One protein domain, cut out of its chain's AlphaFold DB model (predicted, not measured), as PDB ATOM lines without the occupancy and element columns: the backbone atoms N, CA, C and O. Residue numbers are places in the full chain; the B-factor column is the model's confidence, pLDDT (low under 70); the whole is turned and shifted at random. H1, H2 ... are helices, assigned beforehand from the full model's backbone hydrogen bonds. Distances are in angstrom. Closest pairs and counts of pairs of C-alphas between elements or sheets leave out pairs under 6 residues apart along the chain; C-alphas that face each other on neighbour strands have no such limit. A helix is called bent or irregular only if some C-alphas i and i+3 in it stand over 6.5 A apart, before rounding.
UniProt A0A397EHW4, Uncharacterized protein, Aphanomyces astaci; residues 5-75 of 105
ATOM      1  N   HIS A   5      -7.744  10.033 -40.516       85.00
ATOM      2  CA  HIS A   5      -6.545  10.791 -40.870       85.00
ATOM      3  C   HIS A   5      -6.820  12.251 -41.281       85.00
ATOM      4  O   HIS A   5      -6.094  13.160 -40.881       85.00
ATOM      5  N   ILE A   6      -7.889  12.502 -42.046       87.00
ATOM      6  CA  ILE A   6      -8.260  13.855 -42.494       87.00
ATOM      7  C   ILE A   6      -8.724  14.705 -41.305       87.00
ATOM      8  O   ILE A   6      -8.465  15.910 -41.257       87.00
ATOM      9  N   LEU A   7      -9.389  14.088 -40.326       89.12
ATOM     10  CA  LEU A   7      -9.811  14.772 -39.106       89.12
ATOM     11  C   LEU A   7      -8.605  15.168 -38.243       89.12
ATOM     12  O   LEU A   7      -8.546  16.304 -37.768       89.12
ATOM     13  N   ASP A   8      -7.617  14.283 -38.107       89.44
ATOM     14  CA  ASP A   8      -6.384  14.571 -37.366       89.44
ATOM     15  C   ASP A   8      -5.508  15.621 -38.054       89.44
ATOM     16  O   ASP A   8      -4.869  16.432 -37.377       89.44
ATOM     17  N   GLN A   9      -5.484  15.646 -39.389       90.38
ATOM     18  CA  GLN A   9      -4.805  16.702 -40.139       90.38
ATOM     19  C   GLN A   9      -5.472  18.058 -39.886       90.38
ATOM     20  O   GLN A   9      -4.813  18.998 -39.448       90.38
ATOM     21  N   ARG A  10      -6.804  18.136 -40.014       91.38
ATOM     22  CA  ARG A  10      -7.556  19.370 -39.728       91.38
ATOM     23  C   ARG A  10      -7.379  19.852 -38.290       91.38
ATOM     24  O   ARG A  10      -7.349  21.059 -38.057       91.38
ATOM     25  N   ARG A  11      -7.288  18.941 -37.315       91.81
ATOM     26  CA  ARG A  11      -7.025  19.303 -35.914       91.81
ATOM     27  C   ARG A  11      -5.655  19.969 -35.769       91.81
ATOM     28  O   ARG A  11      -5.562  21.006 -35.117       91.81
ATOM     29  N   ARG A  12      -4.620  19.402 -36.393       92.69
ATOM     30  CA  ARG A  12      -3.260  19.961 -36.386       92.69
ATOM     31  C   ARG A  12      -3.196  21.314 -37.089       92.69
ATOM     32  O   ARG A  12      -2.643  22.249 -36.518       92.69
ATOM     33  N   ASP A  13      -3.838  21.451 -38.245       91.75
ATOM     34  CA  ASP A  13      -3.873  22.714 -38.989       91.75
ATOM     35  C   ASP A  13      -4.565  23.820 -38.175       91.75
ATOM     36  O   ASP A  13      -4.056  24.935 -38.065       91.75
ATOM     37  N   LYS A  14      -5.690  23.499 -37.516       92.06
ATOM     38  CA  LYS A  14      -6.374  24.433 -36.607       92.06
ATOM     39  C   LYS A  14      -5.501  24.830 -35.419       92.06
ATOM     40  O   LYS A  14      -5.471  26.007 -35.072       92.06
ATOM     41  N   ALA A  15      -4.791  23.882 -34.809       90.12
ATOM     42  CA  ALA A  15      -3.897  24.166 -33.689       90.12
ATOM     43  C   ALA A  15      -2.724  25.069 -34.110       90.12
ATOM     44  O   ALA A  15      -2.417  26.041 -33.421       90.12
ATOM     45  N   GLN A  16      -2.118  24.809 -35.271       90.12
ATOM     46  CA  GLN A  16      -1.060  25.658 -35.822       90.12
ATOM     47  C   GLN A  16      -1.569  27.062 -36.155       90.12
ATOM     48  O   GLN A  16      -0.900  28.046 -35.844       90.12
ATOM     49  N   GLN A  17      -2.759  27.170 -36.747       89.81
ATOM     50  CA  GLN A  17      -3.360  28.465 -37.048       89.81
ATOM     51  C   GLN A  17      -3.687  29.246 -35.771       89.81
ATOM     52  O   GLN A  17      -3.431  30.450 -35.701       89.81
ATOM     53  N   ALA A  18      -4.202  28.569 -34.744       87.25
ATOM     54  CA  ALA A  18      -4.457  29.177 -33.446       87.25
ATOM     55  C   ALA A  18      -3.158  29.709 -32.824       87.25
ATOM     56  O   ALA A  18      -3.119  30.877 -32.433       87.25
ATOM     57  N   ALA A  19      -2.086  28.911 -32.824       88.25
ATOM     58  CA  ALA A  19      -0.776  29.309 -32.312       88.25
ATOM     59  C   ALA A  19      -0.192  30.520 -33.063       88.25
ATOM     60  O   ALA A  19       0.232  31.482 -32.426       88.25
ATOM     61  N   LYS A  20      -0.244  30.523 -34.402       89.19
ATOM     62  CA  LYS A  20       0.194  31.667 -35.224       89.19
ATOM     63  C   LYS A  20      -0.601  32.931 -34.898       89.19
ATOM     64  O   LYS A  20      -0.018  33.962 -34.594       89.19
ATOM     65  N   SER A  21      -1.929  32.828 -34.853       83.31
ATOM     66  CA  SER A  21      -2.785  33.977 -34.530       83.31
ATOM     67  C   SER A  21      -2.559  34.524 -33.115       83.31
ATOM     68  O   SER A  21      -2.751  35.715 -32.877       83.31
ATOM     69  N   ALA A  22      -2.187  33.661 -32.165       84.50
ATOM     70  CA  ALA A  22      -1.863  34.062 -30.802       84.50
ATOM     71  C   ALA A  22      -0.518  34.797 -30.754       84.50
ATOM     72  O   ALA A  22      -0.430  35.846 -30.119       84.50
ATOM     73  N   ALA A  23       0.488  34.304 -31.481       85.94
ATOM     74  CA  ALA A  23       1.779  34.969 -31.623       85.94
ATOM     75  C   ALA A  23       1.647  36.351 -32.289       85.94
ATOM     76  O   ALA A  23       2.196  37.323 -31.777       85.94
ATOM     77  N   ASP A  24       0.847  36.466 -33.355       84.69
ATOM     78  CA  ASP A  24       0.590  37.744 -34.035       84.69
ATOM     79  C   ASP A  24      -0.136  38.754 -33.134       84.69
ATOM     80  O   ASP A  24       0.104  39.958 -33.200       84.69
ATOM     81  N   ARG A  25      -1.046  38.282 -32.274       82.69
ATOM     82  CA  ARG A  25      -1.697  39.144 -31.277       82.69
ATOM     83  C   ARG A  25      -0.712  39.598 -30.202       82.69
ATOM     84  O   ARG A  25      -0.723  40.771 -29.837       82.69
ATOM     85  N   ALA A  26       0.145  38.697 -29.726       83.56
ATOM     86  CA  ALA A  26       1.155  39.012 -28.721       83.56
ATOM     87  C   ALA A  26       2.192  40.024 -29.236       83.56
ATOM     88  O   ALA A  26       2.531  40.960 -28.514       83.56
ATOM     89  N   SER A  27       2.650  39.891 -30.486       85.81
ATOM     90  CA  SER A  27       3.597  40.841 -31.084       85.81
ATOM     91  C   SER A  27       2.992  42.238 -31.217       85.81
ATOM     92  O   SER A  27       3.582  43.211 -30.752       85.81
ATOM     93  N   ARG A  28       1.761  42.342 -31.737       84.19
ATOM     94  CA  ARG A  28       1.054  43.628 -31.852       84.19
ATOM     95  C   ARG A  28       0.794  44.286 -30.496       84.19
ATOM     96  O   ARG A  28       0.875  45.512 -30.402       84.19
ATOM     97  N   LYS A  29       0.499  43.490 -29.460       84.94
ATOM     98  CA  LYS A  29       0.358  43.973 -28.078       84.94
ATOM     99  C   LYS A  29       1.674  44.561 -27.571       84.94
ATOM    100  O   LYS A  29       1.679  45.705 -27.126       84.94
ATOM    101  N   ALA A  30       2.780  43.833 -27.716       85.25
ATOM    102  CA  ALA A  30       4.097  44.301 -27.291       85.25
ATOM    103  C   ALA A  30       4.528  45.591 -28.012       85.25
ATOM    104  O   ALA A  30       5.099  46.488 -27.392       85.25
ATOM    105  N   ASP A  31       4.238  45.716 -29.309       85.62
ATOM    106  CA  ASP A  31       4.563  46.925 -30.070       85.62
ATOM    107  C   ASP A  31       3.725  48.129 -29.624       85.62
ATOM    108  O   ASP A  31       4.262  49.226 -29.461       85.62
ATOM    109  N   ASN A  32       2.430  47.935 -29.353       83.81
ATOM    110  CA  ASN A  32       1.586  48.995 -28.798       83.81
ATOM    111  C   ASN A  32       2.017  49.412 -27.393       83.81
ATOM    112  O   ASN A  32       2.088  50.604 -27.112       83.81
ATOM    113  N   GLU A  33       2.354  48.463 -26.521       84.06
ATOM    114  CA  GLU A  33       2.835  48.767 -25.171       84.06
ATOM    115  C   GLU A  33       4.122  49.597 -25.200       84.06
ATOM    116  O   GLU A  33       4.237  50.572 -24.457       84.06
ATOM    117  N   LYS A  34       5.059  49.292 -26.110       85.75
ATOM    118  CA  LYS A  34       6.266  50.112 -26.318       85.75
ATOM    119  C   LYS A  34       5.926  51.526 -26.776       85.75
ATOM    120  O   LYS A  34       6.490  52.483 -26.249       85.75
ATOM    121  N   LYS A  35       5.001  51.669 -27.729       83.75
ATOM    122  CA  LYS A  35       4.527  52.975 -28.213       83.75
ATOM    123  C   LYS A  35       3.848  53.776 -27.096       83.75
ATOM    124  O   LYS A  35       4.135  54.960 -26.939       83.75
ATOM    125  N   GLN A  36       3.027  53.127 -26.266       82.44
ATOM    126  CA  GLN A  36       2.368  53.769 -25.122       82.44
ATOM    127  C   GLN A  36       3.398  54.194 -24.076       82.44
ATOM    128  O   GLN A  36       3.324  55.302 -23.551       82.44
ATOM    129  N   ALA A  37       4.376  53.335 -23.780       83.19
ATOM    130  CA  ALA A  37       5.457  53.646 -22.853       83.19
ATOM    131  C   ALA A  37       6.309  54.819 -23.356       83.19
ATOM    132  O   ALA A  37       6.623  55.714 -22.575       83.19
ATOM    133  N   ALA A  38       6.622  54.862 -24.653       83.12
ATOM    134  CA  ALA A  38       7.331  55.977 -25.269       83.12
ATOM    135  C   ALA A  38       6.518  57.283 -25.209       83.12
ATOM    136  O   ALA A  38       7.080  58.323 -24.875       83.12
ATOM    137  N   ALA A  39       5.200  57.229 -25.443       80.88
ATOM    138  CA  ALA A  39       4.321  58.398 -25.342       80.88
ATOM    139  C   ALA A  39       4.284  58.936 -23.906       80.88
ATOM    140  O   ALA A  39       4.503  60.126 -23.673       80.88
ATOM    141  N   ARG A  40       4.116  58.033 -22.927       81.50
ATOM    142  CA  ARG A  40       4.146  58.368 -21.495       81.50
ATOM    143  C   ARG A  40       5.494  58.946 -21.069       81.50
ATOM    144  O   ARG A  40       5.512  59.946 -20.361       81.50
ATOM    145  N   ALA A  41       6.607  58.360 -21.513       83.62
ATOM    146  CA  ALA A  41       7.949  58.851 -21.201       83.62
ATOM    147  C   ALA A  41       8.224  60.233 -21.817       83.62
ATOM    148  O   ALA A  41       8.888  61.060 -21.198       83.62
ATOM    149  N   ALA A  42       7.685  60.500 -23.007       83.19
ATOM    150  CA  ALA A  42       7.769  61.804 -23.655       83.19
ATOM    151  C   ALA A  42       6.811  62.849 -23.051       83.19
ATOM    152  O   ALA A  42       6.884  64.016 -23.432       83.19
ATOM    153  N   GLY A  43       5.902  62.443 -22.153       83.06
ATOM    154  CA  GLY A  43       4.861  63.305 -21.591       83.06
ATOM    155  C   GLY A  43       3.857  63.821 -22.628       83.06
ATOM    156  O   GLY A  43       3.149  64.786 -22.353       83.06
ATOM    157  N   LYS A  44       3.815  63.207 -23.815       83.06
ATOM    158  CA  LYS A  44       2.947  63.599 -24.930       83.06
ATOM    159  C   LYS A  44       1.775  62.645 -25.039       83.06
ATOM    160  O   LYS A  44       1.887  61.456 -24.730       83.06
ATOM    161  N   THR A  45       0.644  63.159 -25.501       80.81
ATOM    162  CA  THR A  45      -0.517  62.308 -25.768       80.81
ATOM    163  C   THR A  45      -0.239  61.405 -26.974       80.81
ATOM    164  O   THR A  45       0.575  61.729 -27.842       80.81
ATOM    165  N   TRP A  46      -0.911  60.251 -27.050       79.25
ATOM    166  CA  TRP A  46      -0.757  59.340 -28.191       79.25
ATOM    167  C   TRP A  46      -1.016  60.056 -29.523       79.25
ATOM    168  O   TRP A  46      -0.252  59.893 -30.468       79.25
ATOM    169  N   ALA A  47      -2.040  60.913 -29.571       80.12
ATOM    170  CA  ALA A  47      -2.405  61.692 -30.752       80.12
ATOM    171  C   ALA A  47      -1.311  62.678 -31.203       80.12
ATOM    172  O   ALA A  47      -1.175  62.943 -32.394       80.12
ATOM    173  N   GLU A  48      -0.508  63.201 -30.275       81.88
ATOM    174  CA  GLU A  48       0.617  64.086 -30.598       81.88
ATOM    175  C   GLU A  48       1.835  63.319 -31.120       81.88
ATOM    176  O   GLU A  48       2.597  63.849 -31.929       81.88
ATOM    177  N   MET A  49       2.045  62.087 -30.646       82.88
ATOM    178  CA  MET A  49       3.223  61.293 -31.002       82.88
ATOM    179  C   MET A  49       2.991  60.382 -32.217       82.88
ATOM    180  O   MET A  49       3.917  60.149 -32.992       82.88
ATOM    181  N   TYR A  50       1.755  59.915 -32.408       82.25
ATOM    182  CA  TYR A  50       1.318  59.052 -33.507       82.25
ATOM    183  C   TYR A  50       0.005  59.568 -34.133       82.25
ATOM    184  O   TYR A  50      -1.029  58.910 -34.045       82.25
ATOM    185  N   PRO A  51       0.018  60.732 -34.807       80.00
ATOM    186  CA  PRO A  51      -1.197  61.377 -35.321       80.00
ATOM    187  C   PRO A  51      -1.917  60.586 -36.424       80.00
ATOM    188  O   PRO A  51      -3.106  60.783 -36.658       80.00
ATOM    189  N   THR A  52      -1.211  59.694 -37.118       83.44
ATOM    190  CA  THR A  52      -1.772  58.848 -38.182       83.44
ATOM    191  C   THR A  52      -2.283  57.501 -37.678       83.44
ATOM    192  O   THR A  52      -2.880  56.759 -38.455       83.44
ATOM    193  N   GLU A  53      -2.028  57.151 -36.415       78.06
ATOM    194  CA  GLU A  53      -2.378  55.844 -35.864       78.06
ATOM    195  C   GLU A  53      -3.363  55.993 -34.698       78.06
ATOM    196  O   GLU A  53      -3.052  56.671 -33.716       78.06
ATOM    197  N   PRO A  54      -4.539  55.338 -34.751       76.50
ATOM    198  CA  PRO A  54      -5.447  55.336 -33.616       76.50
ATOM    199  C   PRO A  54      -4.793  54.636 -32.420       76.50
ATOM    200  O   PRO A  54      -4.067  53.654 -32.580       76.50
ATOM    201  N   GLU A  55      -5.078  55.123 -31.215       74.56
ATOM    202  CA  GLU A  55      -4.653  54.448 -29.992       74.56
ATOM    203  C   GLU A  55      -5.367  53.097 -29.897       74.56
ATOM    204  O   GLU A  55      -6.592  53.025 -29.782       74.56
ATOM    205  N   THR A  56      -4.604  52.006 -29.988       74.44
ATOM    206  CA  THR A  56      -5.155  50.655 -29.875       74.44
ATOM    207  C   THR A  56      -4.772  50.037 -28.543       74.44
ATOM    208  O   THR A  56      -3.596  49.808 -28.261       74.44
ATOM    209  N   THR A  57      -5.779  49.709 -27.740       70.94
ATOM    210  CA  THR A  57      -5.592  48.971 -26.490       70.94
ATOM    211  C   THR A  57      -5.957  47.514 -26.718       70.94
ATOM    212  O   THR A  57      -7.084  47.191 -27.093       70.94
ATOM    213  N   PHE A  58      -5.001  46.616 -26.489       71.56
ATOM    214  CA  PHE A  58      -5.265  45.183 -26.524       71.56
ATOM    215  C   PHE A  58      -5.881  44.761 -25.202       71.56
ATOM    216  O   PHE A  58      -5.223  44.780 -24.165       71.56
ATOM    217  N   VAL A  59      -7.148  44.373 -25.261       70.88
ATOM    218  CA  VAL A  59      -7.878  43.874 -24.104       70.88
ATOM    219  C   VAL A  59      -7.909  42.352 -24.170       70.88
ATOM    220  O   VAL A  59      -8.405  41.784 -25.144       70.88
ATOM    221  N   ASP A  60      -7.358  41.690 -23.151       74.12
ATOM    222  CA  ASP A  60      -7.531  40.248 -22.991       74.12
ATOM    223  C   ASP A  60      -8.901  39.984 -22.358       74.12
ATOM    224  O   ASP A  60      -9.250  40.545 -21.318       74.12
ATOM    225  N   LEU A  61      -9.694  39.128 -22.997       74.75
ATOM    226  CA  LEU A  61     -11.002  38.726 -22.483       74.75
ATOM    227  C   LEU A  61     -10.874  37.993 -21.145       74.75
ATOM    228  O   LEU A  61     -11.762  38.116 -20.308       74.75
ATOM    229  N   ASN A  62      -9.775  37.267 -20.927       73.62
ATOM    230  CA  ASN A  62      -9.524  36.601 -19.653       73.62
ATOM    231  C   ASN A  62      -9.241  37.614 -18.540       73.62
ATOM    232  O   ASN A  62      -9.749  37.447 -17.434       73.62
ATOM    233  N   ASP A  63      -8.511  38.690 -18.845       68.12
ATOM    234  CA  ASP A  63      -8.263  39.778 -17.892       68.12
ATOM    235  C   ASP A  63      -9.565  40.518 -17.560       68.12
ATOM    236  O   ASP A  63      -9.811  40.861 -16.403       68.12
ATOM    237  N   LEU A  64     -10.444  40.717 -18.549       70.19
ATOM    238  CA  LEU A  64     -11.778  41.276 -18.311       70.19
ATOM    239  C   LEU A  64     -12.647  40.359 -17.452       70.19
ATOM    240  O   LEU A  64     -13.315  40.854 -16.549       70.19
ATOM    241  N   LEU A  65     -12.638  39.047 -17.707       73.38
ATOM    242  CA  LEU A  65     -13.396  38.081 -16.908       73.38
ATOM    243  C   LEU A  65     -12.874  38.004 -15.467       73.38
ATOM    244  O   LEU A  65     -13.657  37.940 -14.521       73.38
ATOM    245  N   ALA A  66     -11.553  38.038 -15.287       69.44
ATOM    246  CA  ALA A  66     -10.941  38.102 -13.965       69.44
ATOM    247  C   ALA A  66     -11.346  39.390 -13.230       69.44
ATOM    248  O   ALA A  66     -11.638  39.353 -12.036       69.44
ATOM    249  N   LYS A  67     -11.446  40.510 -13.954       60.81
ATOM    250  CA  LYS A  67     -11.860  41.807 -13.411       60.81
ATOM    251  C   LYS A  67     -13.370  41.922 -13.171       60.81
ATOM    252  O   LYS A  67     -13.770  42.577 -12.221       60.81
ATOM    253  N   SER A  68     -14.231  41.244 -13.930       56.78
ATOM    254  CA  SER A  68     -15.674  41.198 -13.630       56.78
ATOM    255  C   SER A  68     -16.004  40.387 -12.374       56.78
ATOM    256  O   SER A  68     -17.075  40.554 -11.805       56.78
ATOM    257  N   ASN A  69     -15.089  39.514 -11.939       56.59
ATOM    258  CA  ASN A  69     -15.209  38.795 -10.671       56.59
ATOM    259  C   ASN A  69     -14.717  39.617  -9.471       56.59
ATOM    260  O   ASN A  69     -14.958  39.215  -8.334       56.59
ATOM    261  N   SER A  70     -14.037  40.751  -9.694       55.34
ATOM    262  CA  SER A  70     -13.828  41.722  -8.622       55.34
ATOM    263  C   SER A  70     -15.143  42.458  -8.389       55.34
ATOM    264  O   SER A  70     -15.651  43.139  -9.275       55.34
ATOM    265  N   THR A  71     -15.707  42.303  -7.195       57.47
ATOM    266  CA  THR A  71     -16.945  42.944  -6.723       57.47
ATOM    267  C   THR A  71     -16.801  44.459  -6.512       57.47
ATOM    268  O   THR A  71     -17.608  45.070  -5.815       57.47
ATOM    269  N   ASP A  72     -15.779  45.083  -7.095       56.00
ATOM    270  CA  ASP A  72     -15.516  46.513  -6.987       56.00
ATOM    271  C   ASP A  72     -16.472  47.271  -7.915       56.00
ATOM    272  O   ASP A  72     -16.171  47.555  -9.075       56.00
ATOM    273  N   GLY A  73     -17.664  47.570  -7.395       56.88
ATOM    274  CA  GLY A  73     -18.651  48.431  -8.053       56.88
ATOM    275  C   GLY A  73     -20.024  47.808  -8.297       56.88
ATOM    276  O   GLY A  73     -20.846  48.430  -8.975       56.88
ATOM    277  N   VAL A  74     -20.318  46.621  -7.757       59.12
ATOM    278  CA  VAL A  74     -21.701  46.127  -7.760       59.12
ATOM    279  C   VAL A  74     -22.492  46.978  -6.766       59.12
ATOM    280  O   VAL A  74     -22.205  46.997  -5.574       59.12
ATOM    281  N   SER A  75     -23.442  47.766  -7.273       70.88
ATOM    282  CA  SER A  75     -24.356  48.530  -6.424       70.88
ATOM    283  C   SER A  75     -25.086  47.567  -5.486       70.88
ATOM    284  O   SER A  75     -25.569  46.532  -5.936       70.88
TER     285      SER A  75
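AT A GLANCE: This is residues 5 to 75 of the 105 residues of an uncharacterized protein of Aphanomyces astaci (UniProt A0A397EHW4). One long, straight helix, H1, makes the longest axis; past its last residue the chain turns back into the four-residue H2, and a long link then leads away from H1 to the short helix H3. Residues 5 to 24 of H1 stick out at one end, and residues 60 to 75, with H3 in them, stick out as a separate arm, with no compact core between the two. The printed part has 71 residues with three named helices, in the order H1, H2, H3, and no named strand; the class is all helix. The whole is extended, with a radius of gyration of the C-alphas of 18.3 A, and flat, spanning 57 by 40 by 17 A.

IN THESE COORDINATES: Find C-alpha 5 at (-6.545, 10.791, -40.870); H1, residues 5 to 41, begins there and runs 53.9 A to C-alpha 41 at (7.949, 58.851, -21.201). Look next at residues 46 to 49, which form H2, 5.2 A from first to last C-alpha. Then go on to C-alpha 61 at (-11.002, 38.726, -22.483), where H3, residues 61 to 68, begins; it runs 10.3 A to C-alpha 68 at (-15.674, 41.198, -13.630).

HOW THE PARTS SIT: Start from H1, the longest helix with 37 residues, which is not bent. Look at its residues 36 to 39: with these alone it touches H2, only at the corner by their link. The two only just touch, with 3 pairs of C-alphas within 8 A; the closest are the C-alphas of Ala 39 and Trp 46, 5.9 A apart. H3 touches no helix: H1 and H3 are apart, and so are H2 and H3. In the backbones of H1 and H3 you will find every O i to N i+4 pair within hydrogen-bond range; H2 is too short for such a pair, but its one O i to N i+3 pair is within range.

THE WHOLE: The C-alphas farthest apart are those of His 5 and Gly 43, at 57.1 A; from C-alpha 5 to C-alpha 75 it is 54.1 A. The printed part has no cut. The four residues between H1 and H2 are a tight link, and the 11 between H2 and H3 are a long one. Residues 5 to 24, which belong to H1, stand free, and so do residues 60 to 75, of which 61 to 68 belong to H3. Read the B-factor column for the model's confidence: the mean pLDDT of the printed part is 79.6, that of H3 is 68, and residue 63 and residues 66 to 74 are under 70.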